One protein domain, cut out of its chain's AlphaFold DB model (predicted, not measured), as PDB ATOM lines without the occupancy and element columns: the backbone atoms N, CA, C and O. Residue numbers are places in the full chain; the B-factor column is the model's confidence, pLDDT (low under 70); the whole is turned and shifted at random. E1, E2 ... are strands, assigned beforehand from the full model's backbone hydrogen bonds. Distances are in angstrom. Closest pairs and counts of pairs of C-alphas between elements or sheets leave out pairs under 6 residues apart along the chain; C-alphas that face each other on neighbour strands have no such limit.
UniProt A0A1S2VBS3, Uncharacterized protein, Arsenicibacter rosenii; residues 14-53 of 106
ATOM      1  N   TRP A  14     444.541  33.341 668.289       68.06
ATOM      2  CA  TRP A  14     444.298  32.830 666.929       68.06
ATOM      3  C   TRP A  14     443.594  33.837 665.998       68.06
ATOM      4  O   TRP A  14     443.906  33.906 664.817       68.06
ATOM      5  N   TYR A  15     442.701  34.671 666.539       66.56
ATOM      6  CA  TYR A  15     441.973  35.708 665.797       66.56
ATOM      7  C   TYR A  15     442.787  36.994 665.539       66.56
ATOM      8  O   TYR A  15     442.336  37.893 664.833       66.56
ATOM      9  N   ASN A  16     443.976  37.082 666.134       61.62
ATOM     10  CA  ASN A  16     444.928  38.189 666.064       61.62
ATOM     11  C   ASN A  16     446.198  37.789 665.289       61.62
ATOM     12  O   ASN A  16     447.254  38.394 665.476       61.62
ATOM     13  N   HIS A  17     446.121  36.745 664.459       67.00
ATOM     14  CA  HIS A  17     447.256  36.271 663.676       67.00
ATOM     15  C   HIS A  17     447.763  37.383 662.744       67.00
ATOM     16  O   HIS A  17     446.980  37.990 662.020       67.00
ATOM     17  N   GLN A  18     449.078  37.622 662.727       62.06
ATOM     18  CA  GLN A  18     449.719  38.740 662.010       62.06
ATOM     19  C   GLN A  18     449.420  38.814 660.504       62.06
ATOM     20  O   GLN A  18     449.500  39.889 659.919       62.06
ATOM     21  N   ALA A  19     449.100  37.683 659.877       64.56
ATOM     22  CA  ALA A  19     448.749  37.635 658.462       64.56
ATOM     23  C   ALA A  19     447.274  37.985 658.202       64.56
ATOM     24  O   ALA A  19     446.939  38.340 657.076       64.56
ATOM     25  N   PHE A  20     446.399  37.842 659.207       67.31
ATOM     26  CA  PHE A  20     444.951  37.963 659.036       67.31
ATOM     27  C   PHE A  20     444.215  38.324 660.343       67.31
ATOM     28  O   PHE A  20     443.480  37.503 660.906       67.31
ATOM     29  N   PRO A  21     444.401  39.542 660.873       73.62
ATOM     30  CA  PRO A  21     443.692  39.966 662.072       73.62
ATOM     31  C   PRO A  21     442.201  40.157 661.755       73.62
ATOM     32  O   PRO A  21     441.824  41.044 660.986       73.62
ATOM     33  N   LEU A  22     441.340  39.326 662.355       77.75
ATOM     34  CA  LEU A  22     439.879  39.450 662.223       77.75
ATOM     35  C   LEU A  22     439.353  40.702 662.935       77.75
ATOM     36  O   LEU A  22     438.346  41.286 662.532       77.75
ATOM     37  N   VAL A  23     440.048  41.116 663.993       79.06
ATOM     38  CA  VAL A  23     439.745  42.309 664.785       79.06
ATOM     39  C   VAL A  23     440.709  43.421 664.375       79.06
ATOM     40  O   VAL A  23     441.900  43.141 664.237       79.06
ATOM     41  N   PRO A  24     440.250  44.671 664.187       80.62
ATOM     42  CA  PRO A  24     441.147  45.784 663.907       80.62
ATOM     43  C   PRO A  24     442.168  45.949 665.038       80.62
ATOM     44  O   PRO A  24     441.809  46.114 666.205       80.62
ATOM     45  N   GLN A  25     443.449  45.894 664.683       76.94
ATOM     46  CA  GLN A  25     444.568  46.077 665.595       76.94
ATOM     47  C   GLN A  25     445.151  47.469 665.410       76.94
ATOM     48  O   GLN A  25     445.515  47.866 664.304       76.94
ATOM     49  N   LEU A  26     445.228  48.196 666.518       81.25
ATOM     50  CA  LEU A  26     445.738  49.552 666.592       81.25
ATOM     51  C   LEU A  26     446.963  49.532 667.508       81.25
ATOM     52  O   LEU A  26     446.830  49.339 668.717       81.25
ATOM     53  N   GLU A  27     448.151  49.682 666.935       78.31
ATOM     54  CA  GLU A  27     449.413  49.654 667.668       78.31
ATOM     55  C   GLU A  27     450.064  51.034 667.638       78.31
ATOM     56  O   GLU A  27     450.374  51.578 666.576       78.31
ATOM     57  N   PHE A  28     450.291  51.586 668.829       78.50
ATOM     58  CA  PHE A  28     451.058  52.808 669.022       78.50
ATOM     59  C   PHE A  28     452.416  52.444 669.605       78.50
ATOM     60  O   PHE A  28     452.512  51.857 670.685       78.50
ATOM     61  N   LYS A  29     453.474  52.800 668.885       79.62
ATOM     62  CA  LYS A  29     454.849  52.690 669.356       79.62
ATOM     63  C   LYS A  29     455.236  54.048 669.956       79.62
ATOM     64  O   LYS A  29     455.312  55.012 669.193       79.62
ATOM     65  N   PRO A  30     455.452  54.154 671.282       76.50
ATOM     66  CA  PRO A  30     455.957  55.386 671.877       76.50
ATOM     67  C   PRO A  30     457.389  55.657 671.399       76.50
ATOM     68  O   PRO A  30     458.131  54.721 671.088       76.50
ATOM     69  N   GLU A  31     457.746  56.936 671.340       75.00
ATOM     70  CA  GLU A  31     459.087  57.399 670.985       75.00
ATOM     71  C   GLU A  31     460.133  56.863 671.975       75.00
ATOM     72  O   GLU A  31     459.892  56.785 673.181       75.00
ATOM     73  N   ASP A  32     461.295  56.482 671.451       77.31
ATOM     74  CA  ASP A  32     462.459  56.044 672.218       77.31
ATOM     75  C   ASP A  32     463.689  56.806 671.706       77.31
ATOM     76  O   ASP A  32     463.704  57.305 670.584       77.31
ATOM     77  N   LYS A  33     464.774  56.852 672.481       74.62
ATOM     78  CA  LYS A  33     466.003  57.590 672.136       74.62
ATOM     79  C   LYS A  33     466.602  57.189 670.774       74.62
ATOM     80  O   LYS A  33     467.415  57.920 670.215       74.62
ATOM     81  N   HIS A  34     466.219  56.019 670.263       71.25
ATOM     82  CA  HIS A  34     466.691  55.431 669.012       71.25
ATOM     83  C   HIS A  34     465.593  55.230 667.949       71.25
ATOM     84  O   HIS A  34     465.883  54.630 666.919       71.25
ATOM     85  N   ASN A  35     464.344  55.649 668.188       67.50
ATOM     86  CA  ASN A  35     463.221  55.431 667.263       67.50
ATOM     87  C   ASN A  35     462.120  56.481 667.448       67.50
ATOM     88  O   ASN A  35     461.702  56.724 668.579       67.50
ATOM     89  N   THR A  36     461.563  57.006 666.357       68.56
ATOM     90  CA  THR A  36     460.434  57.941 666.434       68.56
ATOM     91  C   THR A  36     459.136  57.214 666.804       68.56
ATOM     92  O   THR A  36     458.990  55.995 666.642       68.56
ATOM     93  N   ALA A  37     458.185  57.969 667.363       77.81
ATOM     94  CA  ALA A  37     456.833  57.482 667.594       77.81
ATOM     95  C   ALA A  37     456.197  57.007 666.279       77.81
ATOM     96  O   ALA A  37     456.345  57.640 665.234       77.81
ATOM     97  N   GLY A  38     455.467  55.896 666.339       77.69
ATOM     98  CA  GLY A  38     454.859  55.288 665.161       77.69
ATOM     99  C   GLY A  38     453.464  54.749 665.429       77.69
ATOM    100  O   GLY A  38     453.110  54.396 666.555       77.69
ATOM    101  N   PHE A  39     452.681  54.662 664.364       81.31
ATOM    102  CA  PHE A  39     451.337  54.119 664.358       81.31
ATOM    103  C   PHE A  39     451.228  53.011 663.313       81.31
ATOM    104  O   PHE A  39     451.668  53.174 662.174       81.31
ATOM    105  N   SER A  40     450.628  51.889 663.700       78.75
ATOM    106  CA  SER A  40     450.318  50.774 662.808       78.75
ATOM    107  C   SER A  40     448.875  50.338 663.024       78.75
ATOM    108  O   SER A  40     448.474  49.972 664.127       78.75
ATOM    109  N   PHE A  41     448.098  50.362 661.951       82.12
ATOM    110  CA  PHE A  41     446.748  49.831 661.880       82.12
ATOM    111  C   PHE A  41     446.743  48.593 660.988       82.12
ATOM    112  O   PHE A  41     447.215  48.640 659.850       82.12
ATOM    113  N   SER A  42     446.216  47.483 661.496       82.81
ATOM    114  CA  SER A  42     446.093  46.227 660.749       82.81
ATOM    115  C   SER A  42     444.684  45.665 660.899       82.81
ATOM    116  O   SER A  42     444.231  45.417 662.015       82.81
ATOM    117  N   TRP A  43     443.985  45.443 659.788       80.44
ATOM    118  CA  TRP A  43     442.669  44.809 659.778       80.44
ATOM    119  C   TRP A  43     442.466  44.001 658.497       80.44
ATOM    120  O   TRP A  43     442.511  44.554 657.398       80.44
ATOM    121  N   LEU A  44     442.217  42.695 658.637       82.56
ATOM    122  CA  LEU A  44     442.108  41.750 657.523       82.56
ATOM    123  C   LEU A  44     443.338  41.842 656.598       82.56
ATOM    124  O   LEU A  44     444.431  41.446 656.990       82.56
ATOM    125  N   PHE A  45     443.166  42.402 655.398       76.31
ATOM    126  CA  PHE A  45     444.217  42.624 654.400       76.31
ATOM    127  C   PHE A  45     444.803  44.038 654.429       76.31
ATOM    128  O   PHE A  45     445.846  44.295 653.827       76.31
ATOM    129  N   PHE A  46     444.117  44.979 655.074       71.88
ATOM    130  CA  PHE A  46     444.528  46.371 655.096       71.88
ATOM    131  C   PHE A  46     445.540  46.579 656.210       71.88
ATOM    132  O   PHE A  46     445.244  46.387 657.391       71.88
ATOM    133  N   ARG A  47     446.738  47.009 655.822       77.31
ATOM    134  CA  ARG A  47     447.787  47.406 656.750       77.31
ATOM    135  C   ARG A  47     448.243  48.816 656.405       77.31
ATOM    136  O   ARG A  47     448.697  49.064 655.294       77.31
ATOM    137  N   ILE A  48     448.097  49.729 657.356       79.38
ATOM    138  CA  ILE A  48     448.506  51.130 657.245       79.38
ATOM    139  C   ILE A  48     449.515  51.378 658.357       79.38
ATOM    140  O   ILE A  48     449.228  51.102 659.517       79.38
ATOM    141  N   TRP A  49     450.697  51.884 658.023       77.25
ATOM    142  CA  TRP A  49     451.729  52.196 659.008       77.25
ATOM    143  C   TRP A  49     452.425  53.510 658.676       77.25
ATOM    144  O   TRP A  49     452.522  53.906 657.515       77.25
ATOM    145  N   THR A  50     452.921  54.186 659.705       70.81
ATOM    146  CA  THR A  50     453.767  55.373 659.559       70.81
ATOM    147  C   THR A  50     455.229  54.954 659.386       70.81
ATOM    148  O   THR A  50     455.718  54.101 660.128       70.81
ATOM    149  N   LEU A  51     455.931  55.543 658.416       67.69
ATOM    150  CA  LEU A  51     457.369  55.347 658.186       67.69
ATOM    151  C   LEU A  51     458.191  56.332 659.035       67.69
ATOM    152  O   LEU A  51     457.852  57.509 659.094       67.69
ATOM    153  N   ASP A  52     459.275  55.844 659.648       61.41
ATOM    154  CA  ASP A  52     460.204  56.605 660.515       61.41
ATOM    155  C   ASP A  52     460.938  57.726 659.747       61.41
ATOM    156  O   ASP A  52     461.180  58.816 660.253       61.41
ATOM    157  N   SER A  53     461.274  57.469 658.481       57.47
ATOM    158  CA  SER A  53     461.839  58.459 657.565       57.47
ATOM    159  C   SER A  53     461.376  58.162 656.142       57.47
ATOM    160  O   SER A  53     461.285  57.006 655.725       57.47
TER     161      SER A  53
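AT A GLANCE: This is residues 14 to 53 of the 106 residues of an uncharacterized protein of Arsenicibacter rosenii (UniProt A0A1S2VBS3). Little regular structure: one small three-stranded antiparallel sheet, a meander in which each strand is the antiparallel neighbour of the one before, with E2 in the middle. Residues 14 to 24 wind about at the end where E1 begins, and the loop of residues 30 to 37 reaches past the other end. The printed part has 40 residues, with no named helix and strands E1, E2, E3 in that order along the chain and across the sheet; it is all strand, with 15 residues in named elements. It is loose and elongated, with a radius of gyration of the C-alphas of 11.6 A and spans of 33 by 17 by 12 A.

IN THESE COORDINATES: E1, residues 25 to 29, begins at C-alpha 25 (444.568, 46.077, 665.595) and is 12.8 A long. E2, residues 38 to 43, is 17.0 A. E3, residues 46 to 49, is 10.1 A and ends at C-alpha 49 (451.729, 52.196, 659.008).

HOW THE PARTS SIT: Hairpin E1 and E2 is antiparallel at 169 degrees; N 27 and O 40 are 2.8 A apart. Hairpin E2 and E3 stands at 177 degrees; N 41 and O 48 are 2.8 A apart. E1 and E3, the edge strands, are apart.

THE WHOLE: The C-alphas farthest apart, of Trp 14 and Lys 33, are 33.3 A apart. The printed part has no cut and no long link. pLDDT is under 70 at residues 14 to 20, 35 to 36 and 51 to 53.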